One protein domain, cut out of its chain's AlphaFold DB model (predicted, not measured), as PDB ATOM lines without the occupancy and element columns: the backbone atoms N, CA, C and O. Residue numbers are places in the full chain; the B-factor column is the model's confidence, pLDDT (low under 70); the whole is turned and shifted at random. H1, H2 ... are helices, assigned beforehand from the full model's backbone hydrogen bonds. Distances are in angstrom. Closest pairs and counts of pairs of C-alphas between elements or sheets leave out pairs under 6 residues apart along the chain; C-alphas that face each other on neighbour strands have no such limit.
ATOM      1  N   ALA A   2      -4.589 -26.473   7.812       94.81
ATOM      2  CA  ALA A   2      -4.234 -25.577   8.929       94.81
ATOM      3  C   ALA A   2      -5.418 -24.743   9.457       94.81
ATOM      4  O   ALA A   2      -5.639 -24.687  10.660       94.81
ATOM      5  N   THR A   3      -6.236 -24.184   8.559       95.94
ATOM      6  CA  THR A   3      -7.449 -23.424   8.905       95.94
ATOM      7  C   THR A   3      -8.398 -24.199   9.819       95.94
ATOM      8  O   THR A   3      -8.805 -23.680  10.850       95.94
ATOM      9  N   ALA A   4      -8.720 -25.450   9.477       97.19
ATOM     10  CA  ALA A   4      -9.642 -26.271  10.260       97.19
ATOM     11  C   ALA A   4      -9.093 -26.552  11.669       97.19
ATOM     12  O   ALA A   4      -9.821 -26.444  12.651       97.19
ATOM     13  N   ILE A   5      -7.791 -26.839  11.769       97.38
ATOM     14  CA  ILE A   5      -7.111 -27.064  13.053       97.38
ATOM     15  C   ILE A   5      -7.146 -25.791  13.904       97.38
ATOM     16  O   ILE A   5      -7.488 -25.850  15.081       97.38
ATOM     17  N   ILE A   6      -6.838 -24.637  13.306       98.19
ATOM     18  CA  ILE A   6      -6.825 -23.349  14.005       98.19
ATOM     19  C   ILE A   6      -8.212 -22.951  14.495       98.19
ATOM     20  O   ILE A   6      -8.327 -22.488  15.625       98.19
ATOM     21  N   ILE A   7      -9.270 -23.171  13.713       98.44
ATOM     22  CA  ILE A   7     -10.643 -22.891  14.160       98.44
ATOM     23  C   ILE A   7     -10.955 -23.648  15.458       98.44
ATOM     24  O   ILE A   7     -11.424 -23.053  16.431       98.44
ATOM     25  N   ILE A   8     -10.649 -24.946  15.510       98.44
ATOM     26  CA  ILE A   8     -10.920 -25.759  16.701       98.44
ATOM     27  C   ILE A   8     -10.005 -25.360  17.861       98.44
ATOM     28  O   ILE A   8     -10.481 -25.130  18.970       98.44
ATOM     29  N   LEU A   9      -8.704 -25.208  17.613       98.12
ATOM     30  CA  LEU A   9      -7.738 -24.830  18.643       98.12
ATOM     31  C   LEU A   9      -8.106 -23.495  19.298       98.12
ATOM     32  O   LEU A   9      -8.072 -23.376  20.520       98.12
ATOM     33  N   THR A  10      -8.466 -22.495  18.498       97.81
ATOM     34  CA  THR A  10      -8.723 -21.134  18.988       97.81
ATOM     35  C   THR A  10     -10.075 -21.010  19.672       97.81
ATOM     36  O   THR A  10     -10.157 -20.355  20.710       97.81
ATOM     37  N   SER A  11     -11.106 -21.704  19.182       98.38
ATOM     38  CA  SER A  11     -12.410 -21.764  19.857       98.38
ATOM     39  C   SER A  11     -12.321 -22.460  21.220       98.38
ATOM     40  O   SER A  11     -12.855 -21.950  22.203       98.38
ATOM     41  N   VAL A  12     -11.568 -23.560  21.328       98.38
ATOM     42  CA  VAL A  12     -11.316 -24.232  22.615       98.38
ATOM     43  C   VAL A  12     -10.446 -23.373  23.539       98.38
ATOM     44  O   VAL A  12     -10.771 -23.207  24.716       98.38
ATOM     45  N   LEU A  13      -9.361 -22.784  23.022       98.06
ATOM     46  CA  LEU A  13      -8.481 -21.908  23.802       98.06
ATOM     47  C   LEU A  13      -9.235 -20.694  24.351       98.06
ATOM     48  O   LEU A  13      -8.958 -20.264  25.471       98.06
ATOM     49  N   LEU A  14     -10.183 -20.148  23.586       98.06
ATOM     50  CA  LEU A  14     -11.060 -19.075  24.037       98.06
ATOM     51  C   LEU A  14     -11.818 -19.504  25.294       98.06
ATOM     52  O   LEU A  14     -11.686 -18.832  26.312       98.06
ATOM     53  N   VAL A  15     -12.519 -20.640  25.258       98.31
ATOM     54  CA  VAL A  15     -13.288 -21.141  26.411       98.31
ATOM     55  C   VAL A  15     -12.389 -21.326  27.633       98.31
ATOM     56  O   VAL A  15     -12.677 -20.781  28.698       98.31
ATOM     57  N   ILE A  16     -11.254 -22.017  27.475       98.00
ATOM     58  CA  ILE A  16     -10.305 -22.268  28.574       98.00
ATOM     59  C   ILE A  16      -9.798 -20.950  29.173       98.00
ATOM     60  O   ILE A  16      -9.736 -20.796  30.395       98.00
ATOM     61  N   LYS A  17      -9.438 -19.983  28.323       97.06
ATOM     62  CA  LYS A  17      -8.941 -18.670  28.753       97.06
ATOM     63  C   LYS A  17     -10.018 -17.862  29.464       97.06
ATOM     64  O   LYS A  17      -9.702 -17.155  30.413       97.06
ATOM     65  N   GLU A  18     -11.262 -17.912  29.005       97.25
ATOM     66  CA  GLU A  18     -12.339 -17.121  29.597       97.25
ATOM     67  C   GLU A  18     -12.716 -17.610  31.004       97.25
ATOM     68  O   GLU A  18     -12.956 -16.772  31.875       97.25
ATOM     69  N   VAL A  19     -12.662 -18.924  31.265       97.44
ATOM     70  CA  VAL A  19     -12.968 -19.498  32.594       97.44
ATOM     71  C   VAL A  19     -11.779 -19.493  33.563       97.44
ATOM     72  O   VAL A  19     -11.963 -19.536  34.779       97.44
ATOM     73  N   ASN A  20     -10.545 -19.420  33.060       97.62
ATOM     74  CA  ASN A  20      -9.341 -19.430  33.888       97.62
ATOM     75  C   ASN A  20      -8.785 -18.011  34.090       97.62
ATOM     76  O   ASN A  20      -8.080 -17.475  33.234       97.62
ATOM     77  N   LYS A  21      -9.037 -17.421  35.268       96.38
ATOM     78  CA  LYS A  21      -8.565 -16.067  35.625       96.38
ATOM     79  C   LYS A  21      -7.045 -15.902  35.513       96.38
ATOM     80  O   LYS A  21      -6.591 -14.852  35.065       96.38
ATOM     81  N   GLY A  22      -6.267 -16.918  35.894       97.44
ATOM     82  CA  GLY A  22      -4.804 -16.879  35.820       97.44
ATOM     83  C   GLY A  22      -4.310 -16.833  34.376       97.44
ATOM     84  O   GLY A  22      -3.503 -15.975  34.023       97.44
ATOM     85  N   LEU A  23      -4.867 -17.689  33.515       97.06
ATOM     86  CA  LEU A  23      -4.548 -17.700  32.088       97.06
ATOM     87  C   LEU A  23      -4.992 -16.398  31.410       97.06
ATOM     88  O   LEU A  23      -4.218 -15.792  30.675       97.06
ATOM     89  N   LYS A  24      -6.203 -15.917  31.702       96.56
ATOM     90  CA  LYS A  24      -6.711 -14.629  31.207       96.56
ATOM     91  C   LYS A  24      -5.797 -13.466  31.599       96.56
ATOM     92  O   LYS A  24      -5.492 -12.623  30.758       96.56
ATOM     93  N   GLY A  25      -5.339 -13.454  32.853       97.75
ATOM     94  CA  GLY A  25      -4.396 -12.472  33.383       97.75
ATOM     95  C   GLY A  25      -3.028 -12.547  32.708       97.75
ATOM     96  O   GLY A  25      -2.506 -11.517  32.298       97.75
ATOM     97  N   TRP A  26      -2.487 -13.751  32.502       97.12
ATOM     98  CA  TRP A  26      -1.238 -13.946  31.758       97.12
ATOM     99  C   TRP A  26      -1.348 -13.420  30.320       97.12
ATOM    100  O   TRP A  26      -0.484 -12.670  29.871       97.12
ATOM    101  N   PHE A  27      -2.457 -13.709  29.627       97.75
ATOM    102  CA  PHE A  27      -2.716 -13.159  28.292       97.75
ATOM    103  C   PHE A  27      -2.772 -11.628  28.315       97.75
ATOM    104  O   PHE A  27      -2.180 -10.987  27.451       97.75
ATOM    105  N   ALA A  28      -3.473 -11.033  29.282       97.19
ATOM    106  CA  ALA A  28      -3.533  -9.581  29.416       97.19
ATOM    107  C   ALA A  28      -2.158  -8.970  29.734       97.19
ATOM    108  O   ALA A  28      -1.823  -7.932  29.177       97.19
ATOM    109  N   GLY A  29      -1.336  -9.630  30.552       97.06
ATOM    110  CA  GLY A  29       0.001  -9.161  30.922       97.06
ATOM    111  C   GLY A  29       0.988  -9.068  29.753       97.06
ATOM    112  O   GLY A  29       1.919  -8.273  29.818       97.06
ATOM    113  N   LEU A  30       0.779  -9.827  28.671       95.88
ATOM    114  CA  LEU A  30       1.673  -9.823  27.506       95.88
ATOM    115  C   LEU A  30       1.447  -8.657  26.534       95.88
ATOM    116  O   LEU A  30       2.387  -8.236  25.868       95.88
ATOM    117  N   SER A  31       0.218  -8.151  26.410       95.50
ATOM    118  CA  SER A  31      -0.117  -7.112  25.416       95.50
ATOM    119  C   SER A  31      -1.046  -6.012  25.939       95.50
ATOM    120  O   SER A  31      -1.553  -5.204  25.165       95.50
ATOM    121  N   GLY A  32      -1.327  -5.992  27.242       92.38
ATOM    122  CA  GLY A  32      -2.306  -5.102  27.869       92.38
ATOM    123  C   GLY A  32      -3.760  -5.555  27.702       92.38
ATOM    124  O   GLY A  32      -4.631  -5.095  28.436       92.38
ATOM    125  N   HIS A  33      -4.050  -6.485  26.781       95.75
ATOM    126  CA  HIS A  33      -5.405  -6.981  26.566       95.75
ATOM    127  C   HIS A  33      -5.429  -8.448  26.131       95.75
ATOM    128  O   HIS A  33      -4.817  -8.850  25.144       95.75
ATOM    129  N   HIS A  34      -6.188  -9.283  26.844       96.81
ATOM    130  CA  HIS A  34      -6.131 -10.729  26.625       96.81
ATOM    131  C   HIS A  34      -6.653 -11.184  25.255       96.81
ATOM    132  O   HIS A  34      -6.261 -12.249  24.782       96.81
ATOM    133  N   TRP A  35      -7.541 -10.413  24.614       97.31
ATOM    134  CA  TRP A  35      -7.993 -10.699  23.248       97.31
ATOM    135  C   TRP A  35      -6.914 -10.393  22.208       97.31
ATOM    136  O   TRP A  35      -6.785 -11.142  21.245       97.31
ATOM    137  N   THR A  36      -6.091  -9.365  22.435       98.00
ATOM    138  CA  THR A  36      -4.969  -9.029  21.550       98.00
ATOM    139  C   THR A  36      -3.941 -10.153  21.548       98.00
ATOM    140  O   THR A  36      -3.613 -10.678  20.486       98.00
ATOM    141  N   THR A  37      -3.506 -10.612  22.728       97.81
ATOM    142  CA  THR A  37      -2.592 -11.765  22.838       97.81
ATOM    143  C   THR A  37      -3.182 -13.015  22.191       97.81
ATOM    144  O   THR A  37      -2.480 -13.731  21.485       97.81
ATOM    145  N   HIS A  38      -4.482 -13.264  22.378       97.88
ATOM    146  CA  HIS A  38      -5.156 -14.390  21.735       97.88
ATOM    147  C   HIS A  38      -5.120 -14.285  20.204       97.88
ATOM    148  O   HIS A  38      -4.735 -15.246  19.548       97.88
ATOM    149  N   GLY A  39      -5.444 -13.122  19.632       97.69
ATOM    150  CA  GLY A  39      -5.374 -12.893  18.186       97.69
ATOM    151  C   GLY A  39      -3.962 -13.066  17.619       97.69
ATOM    152  O   GLY A  39      -3.786 -13.740  16.604       97.69
ATOM    153  N   VAL A  40      -2.946 -12.536  18.306       98.00
ATOM    154  CA  VAL A  40      -1.535 -12.701  17.913       98.00
ATOM    155  C   VAL A  40      -1.133 -14.177  17.921       98.00
ATOM    156  O   VAL A  40      -0.587 -14.665  16.932       98.00
ATOM    157  N   LEU A  41      -1.446 -14.910  18.992       96.75
ATOM    158  CA  LEU A  41      -1.149 -16.343  19.082       96.75
ATOM    159  C   LEU A  41      -1.886 -17.154  18.011       96.75
ATOM    160  O   LEU A  41      -1.297 -18.066  17.438       96.75
ATOM    161  N   THR A  42      -3.131 -16.798  17.691       97.62
ATOM    162  CA  THR A  42      -3.898 -17.411  16.599       97.62
ATOM    163  C   THR A  42      -3.199 -17.246  15.251       97.62
ATOM    164  O   THR A  42      -3.035 -18.228  14.524       97.62
ATOM    165  N   ILE A  43      -2.756 -16.030  14.919       98.06
ATOM    166  CA  ILE A  43      -2.062 -15.753  13.654       98.06
ATOM    167  C   ILE A  43      -0.728 -16.505  13.602       98.06
ATOM    168  O   ILE A  43      -0.445 -17.180  12.612       98.06
ATOM    169  N   LEU A  44       0.069 -16.437  14.673       97.94
ATOM    170  CA  LEU A  44       1.352 -17.138  14.750       97.94
ATOM    171  C   LEU A  44       1.171 -18.650  14.597       97.94
ATOM    172  O   LEU A  44       1.849 -19.269  13.778       97.94
ATOM    173  N   ALA A  45       0.220 -19.240  15.323       97.19
ATOM    174  CA  ALA A  45      -0.083 -20.661  15.219       97.19
ATOM    175  C   ALA A  45      -0.544 -21.037  13.805       97.19
ATOM    176  O   ALA A  45      -0.121 -22.072  13.290       97.19
ATOM    177  N   PHE A  46      -1.367 -20.205  13.155       97.69
ATOM    178  CA  PHE A  46      -1.819 -20.444  11.784       97.69
ATOM    179  C   PHE A  46      -0.662 -20.452  10.790       97.69
ATOM    180  O   PHE A  46      -0.567 -21.377   9.985       97.69
ATOM    181  N   VAL A  47       0.231 -19.463  10.864       98.12
ATOM    182  CA  VAL A  47       1.399 -19.382   9.978       98.12
ATOM    183  C   VAL A  47       2.328 -20.571  10.210       98.12
ATOM    184  O   VAL A  47       2.685 -21.253   9.253       98.12
ATOM    185  N   ILE A  48       2.665 -20.875  11.467       97.56
ATOM    186  CA  ILE A  48       3.558 -21.990  11.810       97.56
ATOM    187  C   ILE A  48       2.967 -23.322  11.337       97.56
ATOM    188  O   ILE A  48       3.640 -24.077  10.637       97.56
ATOM    189  N   LEU A  49       1.698 -23.607  11.649       96.56
ATOM    190  CA  LEU A  49       1.039 -24.837  11.195       96.56
ATOM    191  C   LEU A  49       0.893 -24.885   9.674       96.56
ATOM    192  O   LEU A  49       1.039 -25.954   9.090       96.56
ATOM    193  N   GLY A  50       0.612 -23.754   9.028       95.12
ATOM    194  CA  GLY A  50       0.551 -23.650   7.573       95.12
ATOM    195  C   GLY A  50       1.876 -24.041   6.927       95.12
ATOM    196  O   GLY A  50       1.887 -24.889   6.036       95.12
ATOM    197  N   LEU A  51       2.987 -23.496   7.427       95.81
ATOM    198  CA  LEU A  51       4.332 -23.823   6.955       95.81
ATOM    199  C   LEU A  51       4.670 -25.298   7.196       95.81
ATOM    200  O   LEU A  51       5.064 -25.984   6.255       95.81
ATOM    201  N   LEU A  52       4.438 -25.818   8.404       94.50
ATOM    202  CA  LEU A  52       4.709 -27.225   8.725       94.50
ATOM    203  C   LEU A  52       3.897 -28.183   7.846       94.50
ATOM    204  O   LEU A  52       4.445 -29.128   7.288       94.50
ATOM    205  N   LEU A  53       2.598 -27.928   7.675       92.25
ATOM    206  CA  LEU A  53       1.731 -28.778   6.858       92.25
ATOM    207  C   LEU A  53       2.018 -28.645   5.358       92.25
ATOM    208  O   LEU A  53       1.765 -29.599   4.630       92.25
ATOM    209  N   SER A  54       2.561 -27.512   4.897       90.50
ATOM    210  CA  SER A  54       2.973 -27.338   3.495       90.50
ATOM    211  C   SER A  54       4.156 -28.226   3.102       90.50
ATOM    212  O   SER A  54       4.302 -28.569   1.934       90.50
ATOM    213  N   GLN A  55       4.972 -28.640   4.074       90.25
ATOM    214  CA  GLN A  55       6.100 -29.546   3.847       90.25
ATOM    215  C   GLN A  55       5.678 -31.021   3.790       90.25
ATOM    216  O   GLN A  55       6.473 -31.880   3.409       90.25
ATOM    217  N   ILE A  56       4.432 -31.339   4.154       87.44
ATOM    218  CA  ILE A  56       3.906 -32.703   4.143       87.44
ATOM    219  C   ILE A  56       3.159 -32.928   2.826       87.44
ATOM    220  O   ILE A  56       2.200 -32.223   2.519       87.44
ATOM    221  N   ARG A  57       3.543 -33.966   2.071       76.06
ATOM    222  CA  ARG A  57       2.838 -34.385   0.844       76.06
ATOM    223  C   ARG A  57       1.487 -35.019   1.196       76.06
ATOM    224  O   ARG A  57       1.344 -36.237   1.261       76.06
ATOM    225  N   LEU A  58       0.492 -34.179   1.467       70.69
ATOM    226  CA  LEU A  58      -0.895 -34.577   1.750       70.69
ATOM    227  C   LEU A  58      -1.745 -34.724   0.475       70.69
ATOM    228  O   LEU A  58      -2.876 -35.208   0.539       70.69
ATOM    229  N   GLU A  59      -1.188 -34.322  -0.665       65.31
ATOM    230  CA  GLU A  59      -1.848 -34.162  -1.965       65.31
ATOM    231  C   GLU A  59      -2.483 -35.460  -2.486       65.31
ATOM    232  O   GLU A  59      -3.578 -35.427  -3.037       65.31
ATOM    233  N   GLU A  60      -1.871 -36.623  -2.233       66.81
ATOM    234  CA  GLU A  60      -2.413 -37.919  -2.677       66.81
ATOM    235  C   GLU A  60      -3.692 -38.337  -1.933       66.81
ATOM    236  O   GLU A  60      -4.454 -39.169  -2.426       66.81
ATOM    237  N   LYS A  61      -3.955 -37.780  -0.742       73.69
ATOM    238  CA  LYS A  61      -5.093 -38.183   0.108       73.69
ATOM    239  C   LYS A  61      -6.216 -37.146   0.168       73.69
ATOM    240  O   LYS A  61      -7.355 -37.501   0.496       73.69
ATOM    241  N   TRP A  62      -5.919 -35.887  -0.147       85.00
ATOM    242  CA  TRP A  62      -6.804 -34.750   0.098       85.00
ATOM    243  C   TRP A  62      -7.106 -33.970  -1.179       85.00
ATOM    244  O   TRP A  62      -6.331 -33.120  -1.601       85.00
ATOM    245  N   ASP A  63      -8.287 -34.212  -1.746       88.94
ATOM    246  CA  ASP A  63      -8.837 -33.352  -2.792       88.94
ATOM    247  C   ASP A  63      -9.465 -32.071  -2.205       88.94
ATOM    248  O   ASP A  63      -9.748 -31.957  -1.004       88.94
ATOM    249  N   ALA A  64      -9.709 -31.091  -3.080       89.62
ATOM    250  CA  ALA A  64     -10.295 -29.807  -2.708       89.62
ATOM    251  C   ALA A  64     -11.677 -29.940  -2.041       89.62
ATOM    252  O   ALA A  64     -11.988 -29.177  -1.127       89.62
ATOM    253  N   LYS A  65     -12.496 -30.921  -2.445       94.19
ATOM    254  CA  LYS A  65     -13.843 -31.127  -1.893       94.19
ATOM    255  C   LYS A  65     -13.767 -31.621  -0.449       94.19
ATOM    256  O   LYS A  65     -14.449 -31.073   0.415       94.19
ATOM    257  N   LYS A  66     -12.915 -32.607  -0.160       93.19
ATOM    258  CA  LYS A  66     -12.677 -33.109   1.203       93.19
ATOM    259  C   LYS A  66     -12.135 -32.009   2.108       93.19
ATOM    260  O   LYS A  66     -12.609 -31.857   3.232       93.19
ATOM    261  N   LEU A  67     -11.188 -31.212   1.610       93.38
ATOM    262  CA  LEU A  67     -10.647 -30.071   2.352       93.38
ATOM    263  C   LEU A  67     -11.727 -29.028   2.662       93.38
ATOM    264  O   LEU A  67     -11.802 -28.562   3.798       93.38
ATOM    265  N   ALA A  68     -12.579 -28.698   1.689       95.88
ATOM    266  CA  ALA A  68     -13.678 -27.757   1.881       95.88
ATOM    267  C   ALA A  68     -14.681 -28.257   2.932       95.88
ATOM    268  O   ALA A  68     -15.047 -27.497   3.826       95.88
ATOM    269  N   VAL A  69     -15.068 -29.537   2.874       97.25
ATOM    270  CA  VAL A  69     -15.967 -30.148   3.868       97.25
ATOM    271  C   VAL A  69     -15.357 -30.081   5.267       97.25
ATOM    272  O   VAL A  69     -16.024 -29.628   6.190       97.25
ATOM    273  N   VAL A  70     -14.083 -30.448   5.427       96.56
ATOM    274  CA  VAL A  70     -13.411 -30.396   6.737       96.56
ATOM    275  C   VAL A  70     -13.346 -28.972   7.289       96.56
ATOM    276  O   VAL A  70     -13.595 -28.769   8.477       96.56
ATOM    277  N   ILE A  71     -13.043 -27.980   6.448       97.25
ATOM    278  CA  ILE A  71     -13.030 -26.573   6.871       97.25
ATOM    279  C   ILE A  71     -14.436 -26.128   7.279       97.25
ATOM    280  O   ILE A  71     -14.583 -25.536   8.341       97.25
ATOM    281  N   LEU A  72     -15.465 -26.449   6.490       98.31
ATOM    282  CA  LEU A  72     -16.848 -26.086   6.801       98.31
ATOM    283  C   LEU A  72     -17.312 -26.701   8.125       98.31
ATOM    284  O   LEU A  72     -17.858 -25.995   8.973       98.31
ATOM    285  N   THR A  73     -17.059 -27.995   8.330       98.38
ATOM    286  CA  THR A  73     -17.391 -28.681   9.583       98.38
ATOM    287  C   THR A  73     -16.658 -28.051  10.765       98.38
ATOM    288  O   THR A  73     -17.284 -27.791  11.791       98.38
ATOM    289  N   ALA A  74     -15.364 -27.745  10.623       98.38
ATOM    290  CA  ALA A  74     -14.605 -27.073  11.671       98.38
ATOM    291  C   ALA A  74     -15.172 -25.681  11.986       98.38
ATOM    292  O   ALA A  74     -15.330 -25.359  13.159       98.38
ATOM    293  N   THR A  75     -15.537 -24.889  10.973       98.44
ATOM    294  CA  THR A  75     -16.174 -23.571  11.147       98.44
ATOM    295  C   THR A  75     -17.473 -23.670  11.937       98.44
ATOM    296  O   THR A  75     -17.658 -22.917  12.891       98.44
ATOM    297  N   ILE A  76     -18.351 -24.612  11.580       98.69
ATOM    298  CA  ILE A  76     -19.619 -24.822  12.292       98.69
ATOM    299  C   ILE A  76     -19.344 -25.208  13.749       98.69
ATOM    300  O   ILE A  76     -19.889 -24.589  14.657       98.69
ATOM    301  N   LEU A  77     -18.463 -26.184  13.985       98.62
ATOM    302  CA  LEU A  77     -18.132 -26.637  15.337       98.62
ATOM    303  C   LEU A  77     -17.486 -25.534  16.182       98.62
ATOM    304  O   LEU A  77     -17.905 -25.313  17.314       98.62
ATOM    305  N   GLY A  78     -16.507 -24.809  15.638       98.56
ATOM    306  CA  GLY A  78     -15.853 -23.701  16.332       98.56
ATOM    307  C   GLY A  78     -16.824 -22.568  16.656       98.56
ATOM    308  O   GLY A  78     -16.823 -22.054  17.774       98.56
ATOM    309  N   GLY A  79     -17.707 -22.228  15.713       98.44
ATOM    310  CA  GLY A  79     -18.776 -21.257  15.930       98.44
ATOM    311  C   GLY A  79     -19.740 -21.693  17.032       98.44
ATOM    312  O   GLY A  79     -20.065 -20.887  17.903       98.44
ATOM    313  N   LEU A  80     -20.142 -22.968  17.050       98.62
ATOM    314  CA  LEU A  80     -20.990 -23.525  18.107       98.62
ATOM    315  C   LEU A  80     -20.301 -23.485  19.473       98.62
ATOM    316  O   LEU A  80     -20.936 -23.067  20.433       98.62
ATOM    317  N   ILE A  81     -19.018 -23.845  19.568       98.44
ATOM    318  CA  ILE A  81     -18.252 -23.783  20.825       98.44
ATOM    319  C   ILE A  81     -18.290 -22.367  21.411       98.44
ATOM    320  O   ILE A  81     -18.646 -22.190  22.575       98.44
ATOM    321  N   VAL A  82     -17.966 -21.356  20.598       98.06
ATOM    322  CA  VAL A  82     -17.939 -19.956  21.047       98.06
ATOM    323  C   VAL A  82     -19.345 -19.454  21.379       98.06
ATOM    324  O   VAL A  82     -19.543 -18.823  22.414       98.06
ATOM    325  N   THR A  83     -20.330 -19.759  20.533       98.31
ATOM    326  CA  THR A  83     -21.719 -19.310  20.719       98.31
ATOM    327  C   THR A  83     -22.330 -19.910  21.978       98.31
ATOM    328  O   THR A  83     -22.882 -19.180  22.795       98.31
ATOM    329  N   ILE A  84     -22.210 -21.226  22.166       98.12
ATOM    330  CA  ILE A  84     -22.731 -21.914  23.351       98.12
ATOM    331  C   ILE A  84     -22.067 -21.358  24.607       98.12
ATOM    332  O   ILE A  84     -22.768 -21.081  25.574       98.12
ATOM    333  N   PHE A  85     -20.747 -21.147  24.586       97.56
ATOM    334  CA  PHE A  85     -20.040 -20.573  25.725       97.56
ATOM    335  C   PHE A  85     -20.631 -19.220  26.145       97.56
ATOM    336  O   PHE A  85     -20.993 -19.071  27.304       97.56
ATOM    337  N   PHE A  86     -20.806 -18.278  25.215       96.75
ATOM    338  CA  PHE A  86     -21.340 -16.947  25.539       96.75
ATOM    339  C   PHE A  86     -22.855 -16.894  25.779       96.75
ATOM    340  O   PHE A  86     -23.340 -15.914  26.335       96.75
ATOM    341  N   LEU A  87     -23.623 -17.895  25.335       97.75
ATOM    342  CA  LEU A  87     -25.061 -17.968  25.621       97.75
ATOM    343  C   LEU A  87     -25.365 -18.622  26.971       97.75
ATOM    344  O   LEU A  87     -26.392 -18.321  27.572       97.75
ATOM    345  N   VAL A  88     -24.521 -19.556  27.410       96.38
ATOM    346  CA  VAL A  88     -24.768 -20.375  28.607       96.38
ATOM    347  C   VAL A  88     -23.995 -19.871  29.829       96.38
ATOM    348  O   VAL A  88     -24.409 -20.159  30.953       96.38
ATOM    349  N   HIS A  89     -22.886 -19.156  29.634       87.62
ATOM    350  CA  HIS A  89     -21.982 -18.705  30.694       87.62
ATOM    351  C   HIS A  89     -21.942 -17.180  30.792       87.62
ATOM    352  O   HIS A  89     -22.011 -16.678  31.936       87.62
TER     353      HIS A  89
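AT A GLANCE: This is residues 2 to 89 of the 89 residues of an uncharacterized protein of Deltaproteobacteria bacterium (UniProt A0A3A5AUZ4). Three long helices lie side by side in a flat row, with H1 in the middle between H4 and H3, and the short helix H2 sits across the end of the row where H1 ends and H3 begins. At the other end of the row the chain goes from H3 over to H4 by a loop that passes beyond the start of H1, and residues 55 to 66, of which 64 to 66 belong to H4, stick out there. The printed part has 88 residues with four named helices, in the order H1, H2, H3, H4, and no named strand; the class is all helix. The whole is loose, with a radius of gyration of the C-alphas of 15.1 A, and its outline is flat, spanning 44 by 29 by 14 A.

IN THESE COORDINATES: H4, the longest helix, holds residues 64 to 88 and measures 35.8 A from first to last C-alpha, from (-10.295, -29.807, -2.708) to (-24.768, -20.375, 28.607). H1 holds residues 2 to 19 and is 25.9 A long; its C-alpha 2 is at (-4.234, -25.577, 8.929). H3 holds residues 34 to 54 and is 29.9 A long. H2, residues 21 to 31, is 16.0 A long.

HOW THE PARTS SIT: H1 is the hub, touching the three other helices. H1 and H4 touch, with 24 pairs of C-alphas within 8 A; the closest are those of Ala 4 and Ile 71, 4.8 A apart. They run the same way at a shallow tilt of 10 degrees. H1 also touches H3, the closest C-alphas being those of Ala 2 and Gly 50, 5.3 A apart. These two run opposite ways at a shallow tilt of 27 degrees. H3 and H4 are apart. With residues 34 to 38 alone, H3 touches H2; the closest C-alphas are those of Ala 28 and His 34, 4.0 A apart, and the two lines are about perpendicular, at 80 degrees. H1 and H2 only just touch, with 3 pairs of C-alphas within 8 A, and only at the corner by their link; the closest are Lys 17 and Lys 24, C-alphas 5.2 A apart. H2 and H4 are apart. The helix packing is mostly aligned, but only just: 2 of 3 pairs are at a shallow tilt. In H1, H3 and H4 every O i to N i+4 pair is within hydrogen-bond range; in H2 6 of 7 are.

THE WHOLE: The C-alphas of Gly 32 and Glu 60 are the two farthest apart, 44.8 A. Without residues 55 to 66, which stand free, the body spans 36 by 31 by 13 A. The printed part has no cut. The links from H1 to H2 and from H2 to H3 are tight, and the link from H3 to H4, 9 residues, is short. The mean pLDDT of the printed part is 94.9; residues 59 to 60 are under 70.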